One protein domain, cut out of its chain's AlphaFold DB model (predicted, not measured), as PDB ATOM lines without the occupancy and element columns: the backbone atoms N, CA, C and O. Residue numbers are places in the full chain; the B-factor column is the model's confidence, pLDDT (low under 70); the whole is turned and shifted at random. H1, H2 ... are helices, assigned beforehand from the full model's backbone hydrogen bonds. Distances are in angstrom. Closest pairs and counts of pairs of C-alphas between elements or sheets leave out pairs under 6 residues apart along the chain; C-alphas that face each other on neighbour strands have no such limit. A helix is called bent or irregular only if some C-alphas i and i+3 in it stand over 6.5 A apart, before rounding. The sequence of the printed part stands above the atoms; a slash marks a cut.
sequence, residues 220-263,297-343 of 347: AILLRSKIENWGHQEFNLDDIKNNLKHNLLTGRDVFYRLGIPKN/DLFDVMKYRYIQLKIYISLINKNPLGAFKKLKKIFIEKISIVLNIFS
ATOM      1  N   ALA A 220      11.994  -9.348  13.615       89.44
ATOM      2  CA  ALA A 220      12.923  -9.874  14.619       89.44
ATOM      3  C   ALA A 220      12.244 -10.745  15.692       89.44
ATOM      4  O   ALA A 220      12.849 -11.708  16.154       89.44
ATOM      5  N   ILE A 221      11.008 -10.409  16.079       86.31
ATOM      6  CA  ILE A 221      10.288 -11.086  17.169       86.31
ATOM      7  C   ILE A 221       9.900 -12.503  16.740       86.31
ATOM      8  O   ILE A 221      10.310 -13.473  17.378       86.31
ATOM      9  N   LEU A 222       9.172 -12.635  15.625       85.69
ATOM     10  CA  LEU A 222       8.759 -13.949  15.131       85.69
ATOM     11  C   LEU A 222       9.955 -14.780  14.666       85.69
ATOM     12  O   LEU A 222       9.989 -15.987  14.902       85.69
ATOM     13  N   LEU A 223      10.978 -14.145  14.086       89.19
ATOM     14  CA  LEU A 223      12.203 -14.843  13.710       89.19
ATOM     15  C   LEU A 223      12.961 -15.390  14.927       89.19
ATOM     16  O   LEU A 223      13.450 -16.513  14.859       89.19
ATOM     17  N   ARG A 224      13.038 -14.651  16.043       89.69
ATOM     18  CA  ARG A 224      13.656 -15.151  17.282       89.69
ATOM     19  C   ARG A 224      12.938 -16.402  17.786       89.69
ATOM     20  O   ARG A 224      13.583 -17.433  17.944       89.69
ATOM     21  N   SER A 225      11.613 -16.327  17.927       86.25
ATOM     22  CA  SER A 225      10.788 -17.474  18.330       86.25
ATOM     23  C   SER A 225      10.970 -18.658  17.377       86.25
ATOM     24  O   SER A 225      11.065 -19.810  17.803       86.25
ATOM     25  N   LYS A 226      11.069 -18.390  16.067       85.19
ATOM     26  CA  LYS A 226      11.334 -19.424  15.065       85.19
ATOM     27  C   LYS A 226      12.688 -20.087  15.295       85.19
ATOM     28  O   LYS A 226      12.732 -21.307  15.299       85.19
ATOM     29  N   ILE A 227      13.759 -19.318  15.508       85.88
ATOM     30  CA  ILE A 227      15.119 -19.838  15.744       85.88
ATOM     31  C   ILE A 227      15.169 -20.717  16.994       85.88
ATOM     32  O   ILE A 227      15.744 -21.801  16.949       85.88
ATOM     33  N   GLU A 228      14.537 -20.283  18.081       84.69
ATOM     34  CA  GLU A 228      14.515 -21.021  19.349       84.69
ATOM     35  C   GLU A 228      13.826 -22.387  19.205       84.69
ATOM     36  O   GLU A 228      14.257 -23.371  19.802       84.69
ATOM     37  N   ASN A 229      12.813 -22.473  18.338       77.19
ATOM     38  CA  ASN A 229      12.032 -23.686  18.092       77.19
ATOM     39  C   ASN A 229      12.459 -24.475  16.837       77.19
ATOM     40  O   ASN A 229      11.845 -25.492  16.504       77.19
ATOM     41  N   TRP A 230      13.474 -24.011  16.105       74.31
ATOM     42  CA  TRP A 230      13.890 -24.614  14.839       74.31
ATOM     43  C   TRP A 230      14.688 -25.904  15.062       74.31
ATOM     44  O   TRP A 230      15.420 -26.028  16.036       74.31
ATOM     45  N   GLY A 231      14.628 -26.860  14.130       56.88
ATOM     46  CA  GLY A 231      15.459 -28.071  14.203       56.88
ATOM     47  C   GLY A 231      16.968 -27.798  14.098       56.88
ATOM     48  O   GLY A 231      17.768 -28.581  14.600       56.88
ATOM     49  N   HIS A 232      17.361 -26.671  13.496       70.62
ATOM     50  CA  HIS A 232      18.760 -26.262  13.347       70.62
ATOM     51  C   HIS A 232      19.259 -25.465  14.560       70.62
ATOM     52  O   HIS A 232      19.501 -24.254  14.494       70.62
ATOM     53  N   GLN A 233      19.402 -26.157  15.690       79.12
ATOM     54  CA  GLN A 233      19.833 -25.565  16.960       79.12
ATOM     55  C   GLN A 233      21.263 -24.997  16.914       79.12
ATOM     56  O   GLN A 233      21.636 -24.197  17.767       79.12
ATOM     57  N   GLU A 234      22.059 -25.312  15.886       74.69
ATOM     58  CA  GLU A 234      23.357 -24.677  15.645       74.69
ATOM     59  C   GLU A 234      23.268 -23.158  15.411       74.69
ATOM     60  O   GLU A 234      24.250 -22.450  15.637       74.69
ATOM     61  N   PHE A 235      22.105 -22.652  14.988       80.25
ATOM     62  CA  PHE A 235      21.851 -21.222  14.792       80.25
ATOM     63  C   PHE A 235      21.163 -20.551  15.988       80.25
ATOM     64  O   PHE A 235      20.962 -19.335  15.971       80.25
ATOM     65  N   ASN A 236      20.824 -21.303  17.038       85.19
ATOM     66  CA  ASN A 236      20.255 -20.764  18.271       85.19
ATOM     67  C   ASN A 236      21.365 -20.197  19.175       85.19
ATOM     68  O   ASN A 236      21.673 -20.728  20.238       85.19
ATOM     69  N   LEU A 237      22.015 -19.131  18.703       88.12
ATOM     70  CA  LEU A 237      23.112 -18.450  19.391       88.12
ATOM     71  C   LEU A 237      22.662 -17.067  19.864       88.12
ATOM     72  O   LEU A 237      21.973 -16.352  19.134       88.12
ATOM     73  N   ASP A 238      23.101 -16.648  21.050       91.06
ATOM     74  CA  ASP A 238      22.770 -15.317  21.578       91.06
ATOM     75  C   ASP A 238      23.323 -14.200  20.693       91.06
ATOM     76  O   ASP A 238      22.629 -13.219  20.441       91.06
ATOM     77  N   ASP A 239      24.512 -14.387  20.112       92.06
ATOM     78  CA  ASP A 239      25.067 -13.457  19.123       92.06
ATOM     79  C   ASP A 239      24.124 -13.270  17.918       92.06
ATOM     80  O   ASP A 239      23.937 -12.150  17.447       92.06
ATOM     81  N   ILE A 240      23.465 -14.333  17.444       91.88
ATOM     82  CA  ILE A 240      22.463 -14.235  16.372       91.88
ATOM     83  C   ILE A 240      21.230 -13.492  16.888       91.88
ATOM     84  O   ILE A 240      20.841 -12.467  16.322       91.88
ATOM     85  N   LYS A 241      20.638 -13.967  17.991       92.94
ATOM     86  CA  LYS A 241      19.378 -13.446  18.549       92.94
ATOM     87  C   LYS A 241      19.461 -11.972  18.949       92.94
ATOM     88  O   LYS A 241      18.479 -11.243  18.782       92.94
ATOM     89  N   ASN A 242      20.608 -11.528  19.457       93.94
ATOM     90  CA  ASN A 242      20.832 -10.153  19.905       93.94
ATOM     91  C   ASN A 242      21.040  -9.186  18.733       93.94
ATOM     92  O   ASN A 242      20.690  -8.013  18.846       93.94
ATOM     93  N   ASN A 243      21.532  -9.667  17.586       94.50
ATOM     94  CA  ASN A 243      21.799  -8.830  16.413       94.50
ATOM     95  C   ASN A 243      20.715  -8.919  15.320       94.50
ATOM     96  O   ASN A 243      20.816  -8.208  14.319       94.50
ATOM     97  N   LEU A 244      19.655  -9.723  15.503       94.38
ATOM     98  CA  LEU A 244      18.579  -9.903  14.511       94.38
ATOM     99  C   LEU A 244      18.031  -8.577  13.980       94.38
ATOM    100  O   LEU A 244      18.017  -8.365  12.773       94.38
ATOM    101  N   LYS A 245      17.595  -7.672  14.868       94.12
ATOM    102  CA  LYS A 245      16.977  -6.399  14.459       94.12
ATOM    103  C   LYS A 245      17.928  -5.567  13.598       94.12
ATOM    104  O   LYS A 245      17.521  -5.089  12.546       94.12
ATOM    105  N   HIS A 246      19.182  -5.430  14.023       94.56
ATOM    106  CA  HIS A 246      20.182  -4.667  13.281       94.56
ATOM    107  C   HIS A 246      20.457  -5.305  11.910       94.56
ATOM    108  O   HIS A 246      20.363  -4.620  10.896       94.56
ATOM    109  N   ASN A 247      20.692  -6.621  11.852       95.25
ATOM    110  CA  ASN A 247      20.951  -7.329  10.593       95.25
ATOM    111  C   ASN A 247      19.761  -7.260   9.625       95.25
ATOM    112  O   ASN A 247      19.953  -7.079   8.428       95.25
ATOM    113  N   LEU A 248      18.529  -7.346  10.130       94.94
ATOM    114  CA  LEU A 248      17.327  -7.189   9.313       94.94
ATOM    115  C   LEU A 248      17.234  -5.787   8.688       94.94
ATOM    116  O   LEU A 248      16.925  -5.673   7.505       94.94
ATOM    117  N   LEU A 249      17.524  -4.732   9.456       95.00
ATOM    118  CA  LEU A 249      17.431  -3.338   8.994       95.00
ATOM    119  C   LEU A 249      18.603  -2.903   8.099       95.00
ATOM    120  O   LEU A 249      18.465  -1.943   7.342       95.00
ATOM    121  N   THR A 250      19.740  -3.597   8.162       94.94
ATOM    122  CA  THR A 250      20.879  -3.419   7.238       94.94
ATOM    123  C   THR A 250      20.810  -4.357   6.027       94.94
ATOM    124  O   THR A 250      21.662  -4.296   5.136       94.94
ATOM    125  N   GLY A 251      19.811  -5.246   5.992       94.12
ATOM    126  CA  GLY A 251      19.617  -6.259   4.956       94.12
ATOM    127  C   GLY A 251      20.583  -7.443   5.040       94.12
ATOM    128  O   GLY A 251      20.604  -8.267   4.134       94.12
ATOM    129  N   ARG A 252      21.408  -7.561   6.082       94.38
ATOM    130  CA  ARG A 252      22.377  -8.655   6.221       94.38
ATOM    131  C   ARG A 252      21.731 -10.008   6.497       94.38
ATOM    132  O   ARG A 252      20.612 -10.116   6.998       94.38
ATOM    133  N   ASP A 253      22.501 -11.062   6.228       93.94
ATOM    134  CA  ASP A 253      22.131 -12.405   6.651       93.94
ATOM    135  C   ASP A 253      22.146 -12.510   8.178       93.94
ATOM    136  O   ASP A 253      23.183 -12.413   8.829       93.94
ATOM    137  N   VAL A 254      20.975 -12.764   8.748       94.00
ATOM    138  CA  VAL A 254      20.777 -12.907  10.195       94.00
ATOM    139  C   VAL A 254      21.545 -14.089  10.797       94.00
ATOM    140  O   VAL A 254      21.844 -14.076  11.985       94.00
ATOM    141  N   PHE A 255      21.900 -15.085   9.979       92.44
ATOM    142  CA  PHE A 255      22.629 -16.290  10.386       92.44
ATOM    143  C   PHE A 255      24.139 -16.206  10.136       92.44
ATOM    144  O   PHE A 255      24.842 -17.204  10.299       92.44
ATOM    145  N   TYR A 256      24.646 -15.039   9.725       92.88
ATOM    146  CA  TYR A 256      26.066 -14.802   9.471       92.88
ATOM    147  C   TYR A 256      26.699 -15.772   8.462       92.88
ATOM    148  O   TYR A 256      27.903 -16.020   8.503       92.88
ATOM    149  N   ARG A 257      25.938 -16.312   7.509       88.12
ATOM    150  CA  ARG A 257      26.465 -17.230   6.494       88.12
ATOM    151  C   ARG A 257      27.339 -16.479   5.489       88.12
ATOM    152  O   ARG A 257      27.071 -15.341   5.102       88.12
ATOM    153  N   LEU A 258      28.419 -17.125   5.063       86.12
ATOM    154  CA  LEU A 258      29.332 -16.576   4.063       86.12
ATOM    155  C   LEU A 258      28.687 -16.557   2.670       86.12
ATOM    156  O   LEU A 258      27.993 -17.493   2.291       86.12
ATOM    157  N   GLY A 259      28.960 -15.497   1.905       83.81
ATOM    158  CA  GLY A 259      28.544 -15.377   0.501       83.81
ATOM    159  C   GLY A 259      27.071 -15.028   0.280       83.81
ATOM    160  O   GLY A 259      26.662 -14.878  -0.866       83.81
ATOM    161  N   ILE A 260      26.280 -14.861   1.344       87.81
ATOM    162  CA  ILE A 260      24.877 -14.463   1.215       87.81
ATOM    163  C   ILE A 260      24.801 -12.953   0.931       87.81
ATOM    164  O   ILE A 260      25.335 -12.168   1.724       87.81
ATOM    165  N   PRO A 261      24.179 -12.533  -0.188       90.25
ATOM    166  CA  PRO A 261      23.988 -11.121  -0.488       90.25
ATOM    167  C   PRO A 261      23.013 -10.487   0.507       90.25
ATOM    168  O   PRO A 261      22.203 -11.172   1.133       90.25
ATOM    169  N   LYS A 262      23.082  -9.162   0.639       93.62
ATOM    170  CA  LYS A 262      22.103  -8.427   1.435       93.62
ATOM    171  C   LYS A 262      20.734  -8.447   0.755       93.62
ATOM    172  O   LYS A 262      20.649  -8.297  -0.464       93.62
ATOM    173  N   ASN A 263      19.678  -8.550   1.551       95.06
ATOM    174  CA  ASN A 263      18.332  -8.227   1.109       95.06
ATOM    175  C   ASN A 263      18.251  -6.733   0.773       95.06
ATOM    176  O   ASN A 263      18.803  -5.887   1.482       95.06
ATOM    177  N   ASP A 297      28.295   1.862   9.267       93.88
ATOM    178  CA  ASP A 297      29.637   2.428   9.282       93.88
ATOM    179  C   ASP A 297      30.722   1.329   9.245       93.88
ATOM    180  O   ASP A 297      30.451   0.129   9.100       93.88
ATOM    181  N   LEU A 298      31.990   1.737   9.336       94.50
ATOM    182  CA  LEU A 298      33.115   0.801   9.349       94.50
ATOM    183  C   LEU A 298      33.081  -0.130  10.575       94.50
ATOM    184  O   LEU A 298      33.448  -1.304  10.463       94.50
ATOM    185  N   PHE A 299      32.622   0.362  11.726       94.19
ATOM    186  CA  PHE A 299      32.558  -0.407  12.963       94.19
ATOM    187  C   PHE A 299      31.486  -1.497  12.888       94.19
ATOM    188  O   PHE A 299      31.762  -2.639  13.256       94.19
ATOM    189  N   ASP A 300      30.310  -1.201  12.331       93.56
ATOM    190  CA  ASP A 300      29.253  -2.184  12.069       93.56
ATOM    191  C   ASP A 300      29.766  -3.328  11.183       93.56
ATOM    192  O   ASP A 300      29.578  -4.515  11.481       93.56
ATOM    193  N   VAL A 301      30.499  -2.981  10.117       93.44
ATOM    194  CA  VAL A 301      31.108  -3.963   9.212       93.44
ATOM    195  C   VAL A 301      32.113  -4.842   9.960       93.44
ATOM    196  O   VAL A 301      32.055  -6.071   9.831       93.44
ATOM    197  N   MET A 302      33.014  -4.242  10.744       93.75
ATOM    198  CA  MET A 302      34.013  -4.970  11.534       93.75
ATOM    199  C   MET A 302      33.358  -5.875  12.580       93.75
ATOM    200  O   MET A 302      33.683  -7.061  12.656       93.75
ATOM    201  N   LYS A 303      32.378  -5.359  13.328       94.69
ATOM    202  CA  LYS A 303      31.617  -6.104  14.336       94.69
ATOM    203  C   LYS A 303      30.895  -7.297  13.720       94.69
ATOM    204  O   LYS A 303      30.973  -8.402  14.257       94.69
ATOM    205  N   TYR A 304      30.245  -7.117  12.568       95.00
ATOM    206  CA  TYR A 304      29.590  -8.221  11.868       95.00
ATOM    207  C   TYR A 304      30.592  -9.319  11.485       95.00
ATOM    208  O   TYR A 304      30.308 -10.503  11.662       95.00
ATOM    209  N   ARG A 305      31.774  -8.946  10.973       94.00
ATOM    210  CA  ARG A 305      32.829  -9.906  10.604       94.00
ATOM    211  C   ARG A 305      33.425 -10.613  11.815       94.00
ATOM    212  O   ARG A 305      33.657 -11.816  11.740       94.00
ATOM    213  N   TYR A 306      33.611  -9.907  12.925       94.12
ATOM    214  CA  TYR A 306      34.052 -10.495  14.185       94.12
ATOM    215  C   TYR A 306      33.059 -11.549  14.694       94.12
ATOM    216  O   TYR A 306      33.448 -12.687  14.954       94.12
ATOM    217  N   ILE A 307      31.763 -11.214  14.753       93.81
ATOM    218  CA  ILE A 307      30.714 -12.159  15.166       93.81
ATOM    219  C   ILE A 307      30.652 -13.350  14.204       93.81
ATOM    220  O   ILE A 307      30.593 -14.497  14.640       93.81
ATOM    221  N   GLN A 308      30.728 -13.096  12.893       93.38
ATOM    222  CA  GLN A 308      30.783 -14.151  11.882       93.38
ATOM    223  C   GLN A 308      31.947 -15.116  12.144       93.38
ATOM    224  O   GLN A 308      31.745 -16.328  12.152       93.38
ATOM    225  N   LEU A 309      33.151 -14.598  12.400       90.38
ATOM    226  CA  LEU A 309      34.321 -15.418  12.698       90.38
ATOM    227  C   LEU A 309      34.122 -16.237  13.981       90.38
ATOM    228  O   LEU A 309      34.354 -17.444  13.974       90.38
ATOM    229  N   LYS A 310      33.619 -15.607  15.048       90.50
ATOM    230  CA  LYS A 310      33.314 -16.260  16.331       90.50
ATOM    231  C   LYS A 310      32.342 -17.434  16.162       90.50
ATOM    232  O   LYS A 310      32.600 -18.522  16.676       90.50
ATOM    233  N   ILE A 311      31.262 -17.246  15.397       88.19
ATOM    234  CA  ILE A 311      30.279 -18.301  15.098       88.19
ATOM    235  C   ILE A 311      30.947 -19.463  14.356       88.19
ATOM    236  O   ILE A 311      30.778 -20.620  14.737       88.19
ATOM    237  N   TYR A 312      31.738 -19.179  13.319       85.31
ATOM    238  CA  TYR A 312      32.394 -20.227  12.536       85.31
ATOM    239  C   TYR A 312      33.445 -20.997  13.346       85.31
ATOM    240  O   TYR A 312      33.486 -22.219  13.239       85.31
ATOM    241  N   ILE A 313      34.231 -20.329  14.199       84.62
ATOM    242  CA  ILE A 313      35.158 -20.995  15.132       84.62
ATOM    243  C   ILE A 313      34.388 -21.929  16.075       84.62
ATOM    244  O   ILE A 313      34.768 -23.087  16.240       84.62
ATOM    245  N   SER A 314      33.261 -21.477  16.635       82.88
ATOM    246  CA  SER A 314      32.423 -22.330  17.487       82.88
ATOM    247  C   SER A 314      31.880 -23.557  16.740       82.88
ATOM    248  O   SER A 314      31.884 -24.659  17.293       82.88
ATOM    249  N   LEU A 315      31.459 -23.399  15.481       78.38
ATOM    250  CA  LEU A 315      30.993 -24.515  14.651       78.38
ATOM    251  C   LEU A 315      32.115 -25.508  14.320       78.38
ATOM    252  O   LEU A 315      31.866 -26.712  14.344       78.38
ATOM    253  N   ILE A 316      33.335 -25.027  14.046       81.00
ATOM    254  CA  ILE A 316      34.517 -25.881  13.848       81.00
ATOM    255  C   ILE A 316      34.792 -26.691  15.112       81.00
ATOM    256  O   ILE A 316      34.936 -27.903  15.020       81.00
ATOM    257  N   ASN A 317      34.786 -26.056  16.285       78.38
ATOM    258  CA  ASN A 317      35.038 -26.753  17.547       78.38
ATOM    259  C   ASN A 317      33.982 -27.832  17.841       78.38
ATOM    260  O   ASN A 317      34.318 -28.883  18.376       78.38
ATOM    261  N   LYS A 318      32.712 -27.602  17.470       79.88
ATOM    262  CA  LYS A 318      31.626 -28.585  17.650       79.88
ATOM    263  C   LYS A 318      31.640 -29.711  16.611       79.88
ATOM    264  O   LYS A 318      31.262 -30.832  16.933       79.88
ATOM    265  N   ASN A 319      32.015 -29.427  15.362       76.81
ATOM    266  CA  ASN A 319      32.079 -30.417  14.281       76.81
ATOM    267  C   ASN A 319      33.201 -30.076  13.278       76.81
ATOM    268  O   ASN A 319      32.929 -29.503  12.212       76.81
ATOM    269  N   PRO A 320      34.454 -30.467  13.576       77.56
ATOM    270  CA  PRO A 320      35.617 -30.079  12.779       77.56
ATOM    271  C   PRO A 320      35.531 -30.556  11.325       77.56
ATOM    272  O   PRO A 320      35.749 -29.783  10.390       77.56
ATOM    273  N   LEU A 321      35.136 -31.816  11.115       73.38
ATOM    274  CA  LEU A 321      35.033 -32.439   9.791       73.38
ATOM    275  C   LEU A 321      33.927 -31.803   8.933       73.38
ATOM    276  O   LEU A 321      34.123 -31.548   7.740       73.38
ATOM    277  N   GLY A 322      32.763 -31.526   9.529       69.19
ATOM    278  CA  GLY A 322      31.651 -30.859   8.849       69.19
ATOM    279  C   GLY A 322      31.977 -29.410   8.488       69.19
ATOM    280  O   GLY A 322      31.696 -28.965   7.370       69.19
ATOM    281  N   ALA A 323      32.629 -28.689   9.401       67.25
ATOM    282  CA  ALA A 323      33.058 -27.318   9.166       67.25
ATOM    283  C   ALA A 323      34.139 -27.232   8.079       67.25
ATOM    284  O   ALA A 323      34.033 -26.382   7.194       67.25
ATOM    285  N   PHE A 324      35.112 -28.152   8.066       68.19
ATOM    286  CA  PHE A 324      36.150 -28.209   7.035       68.19
ATOM    287  C   PHE A 324      35.565 -28.432   5.634       68.19
ATOM    288  O   PHE A 324      35.902 -27.700   4.702       68.19
ATOM    289  N   LYS A 325      34.615 -29.368   5.473       68.81
ATOM    290  CA  LYS A 325      33.901 -29.572   4.195       68.81
ATOM    291  C   LYS A 325      33.183 -28.301   3.727       68.81
ATOM    292  O   LYS A 325      33.240 -27.956   2.546       68.81
ATOM    293  N   LYS A 326      32.524 -27.591   4.649       65.62
ATOM    294  CA  LYS A 326      31.762 -26.368   4.352       65.62
ATOM    295  C   LYS A 326      32.679 -25.197   3.982       65.62
ATOM    296  O   LYS A 326      32.405 -24.501   3.008       65.62
ATOM    297  N   LEU A 327      33.783 -25.014   4.706       67.25
ATOM    298  CA  LEU A 327      34.801 -24.003   4.408       67.25
ATOM    299  C   LEU A 327      35.488 -24.280   3.071       67.25
ATOM    300  O   LEU A 327      35.571 -23.377   2.246       67.25
ATOM    301  N   LYS A 328      35.889 -25.531   2.809       66.12
ATOM    302  CA  LYS A 328      36.484 -25.935   1.529       66.12
ATOM    303  C   LYS A 328      35.573 -25.581   0.351       66.12
ATOM    304  O   LYS A 328      36.049 -25.010  -0.622       66.12
ATOM    305  N   LYS A 329      34.261 -25.830   0.459       64.19
ATOM    306  CA  LYS A 329      33.280 -25.445  -0.571       64.19
ATOM    307  C   LYS A 329      33.252 -23.928  -0.818       64.19
ATOM    308  O   LYS A 329      33.344 -23.501  -1.962       64.19
ATOM    309  N   ILE A 330      33.201 -23.125   0.247       63.75
ATOM    310  CA  ILE A 330      33.173 -21.652   0.162       63.75
ATOM    311  C   ILE A 330      34.465 -21.093  -0.454       63.75
ATOM    312  O   ILE A 330      34.418 -20.157  -1.250       63.75
ATOM    313  N   PHE A 331      35.620 -21.651  -0.084       59.47
ATOM    314  CA  PHE A 331      36.913 -21.237  -0.631       59.47
ATOM    315  C   PHE A 331      37.066 -21.635  -2.103       59.47
ATOM    316  O   PHE A 331      37.515 -20.812  -2.893       59.47
ATOM    317  N   ILE A 332      36.631 -22.836  -2.497       58.62
ATOM    318  CA  ILE A 332      36.654 -23.284  -3.900       58.62
ATOM    319  C   ILE A 332      35.745 -22.410  -4.778       58.62
ATOM    320  O   ILE A 332      36.178 -21.960  -5.837       58.62
ATOM    321  N   GLU A 333      34.522 -22.108  -4.330       55.09
ATOM    322  CA  GLU A 333      33.587 -21.237  -5.064       55.09
ATOM    323  C   GLU A 333      34.152 -19.817  -5.246       55.09
ATOM    324  O   GLU A 333      34.019 -19.224  -6.314       55.09
ATOM    325  N   LYS A 334      34.855 -19.278  -4.243       53.75
ATOM    326  CA  LYS A 334      35.495 -17.959  -4.351       53.75
ATOM    327  C   LYS A 334      36.758 -17.958  -5.211       53.75
ATOM    328  O   LYS A 334      36.962 -16.999  -5.948       53.75
ATOM    329  N   ILE A 335      37.582 -19.004  -5.152       49.44
ATOM    330  CA  ILE A 335      38.768 -19.140  -6.012       49.44
ATOM    331  C   ILE A 335      38.346 -19.261  -7.482       49.44
ATOM    332  O   ILE A 335      38.950 -18.623  -8.334       49.44
ATOM    333  N   SER A 336      37.261 -19.984  -7.777       42.00
ATOM    334  CA  SER A 336      36.661 -20.048  -9.118       42.00
ATOM    335  C   SER A 336      36.253 -18.668  -9.653       42.00
ATOM    336  O   SER A 336      36.510 -18.361 -10.816       42.00
ATOM    337  N   ILE A 337      35.660 -17.818  -8.810       45.50
ATOM    338  CA  ILE A 337      35.268 -16.451  -9.183       45.50
ATOM    339  C   ILE A 337      36.502 -15.573  -9.422       45.50
ATOM    340  O   ILE A 337      36.542 -14.837 -10.402       45.50
ATOM    341  N   VAL A 338      37.526 -15.676  -8.570       40.88
ATOM    342  CA  VAL A 338      38.781 -14.928  -8.738       40.88
ATOM    343  C   VAL A 338      39.509 -15.367 -10.012       40.88
ATOM    344  O   VAL A 338      39.919 -14.513 -10.788       40.88
ATOM    345  N   LEU A 339      39.593 -16.669 -10.297       37.81
ATOM    346  CA  LEU A 339      40.213 -17.189 -11.521       37.81
ATOM    347  C   LEU A 339      39.448 -16.787 -12.796       37.81
ATOM    348  O   LEU A 339      40.082 -16.513 -13.810       37.81
ATOM    349  N   ASN A 340      38.115 -16.682 -12.745       41.12
ATOM    350  CA  ASN A 340      37.305 -16.175 -13.864       41.12
ATOM    351  C   ASN A 340      37.445 -14.660 -14.079       41.12
ATOM    352  O   ASN A 340      37.393 -14.191 -15.211       41.12
ATOM    353  N   ILE A 341      37.643 -13.886 -13.009       41.50
ATOM    354  CA  ILE A 341      37.951 -12.455 -13.119       41.50
ATOM    355  C   ILE A 341      39.360 -12.269 -13.697       41.50
ATOM    356  O   ILE A 341      39.551 -11.433 -14.573       41.50
ATOM    357  N   PHE A 342      40.329 -13.091 -13.285       35.44
ATOM    358  CA  PHE A 342      41.667 -13.084 -13.876       35.44
ATOM    359  C   PHE A 342      41.637 -13.490 -15.361       35.44
ATOM    360  O   PHE A 342      42.252 -12.817 -16.177       35.44
ATOM    361  N   SER A 343      40.871 -14.503 -15.773       41.16
ATOM    362  CA  SER A 343      40.805 -14.891 -17.194       41.16
ATOM    363  C   SER A 343      40.094 -13.873 -18.102       41.16
ATOM    364  O   SER A 343      40.359 -13.859 -19.302       41.16
TER     365      SER A 343
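Overview. This is residues 220 to 263 and 297 to 343 of the 347 residues of a protein of Prochlorococcus marinus str. MIT 9116 (UniProt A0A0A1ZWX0). Two long helices, H4 and H3, meet near their ends as an open V; a short helical hairpin, H1 and H2, stands beside H3, with H2 the nearer of the two. The last part of H4, residues 335 to 343, sticks out, while the unnamed stretch 250 to 263 loops through the middle. The printed part has 91 residues, with four named helices in the order H1, H2, H3, H4 and no named strand; the class is all helix. The whole is only just loose, close to compact, with a radius of gyration of the C-alphas of 14.8 A and spans of 46 by 34 by 20 A.

Arrangement. H4, residues 320 to 343, touches H3, residues 298 to 318, with residues 322 to 324 alone. The closest C-alphas, of Ile 316 and Ala 323, are 5.1 A apart. The two run opposite ways at a steep tilt of 46 degrees. H2, residues 238 to 249, is close to H3 but not clearly touching, with the C-alphas of Asp 239 and Ile 307 7.0 A apart. H1, residues 220 to 229, touches H2, closest at the C-alphas of Ala 220 and Lys 245, 5.3 A. This hairpin has a shallow tilt of 34 degrees, only just short of steep. H4 is apart from H1 and H2. Every O i to N i+4 pair is within hydrogen-bond range in H1, H3 and H4, against 6 of 8 in H2.

Along the chain. H4 is 34.0 A long and ends at C-alpha 343, (40.805, -14.891, -17.194). H3 is 30.6 A long. H2, 18.2 A, is irregular: C-alphas 242 and 245 are 7.7 A apart. H1, 14.3 A, begins at C-alpha 220, (12.923, -9.874, 14.619).

Size, cuts and confidence. The C-alphas farthest apart, of Ser 225 and Ser 343, are 46.6 A apart. Residues 264 to 296 are not printed, and C-alphas 263 and 297 are 17.6 A apart across the cut. The link H3 to H4 is tight, and H1 to H2 is short. The model's pLDDT is under 70 at residue 231 and residues 322 to 343.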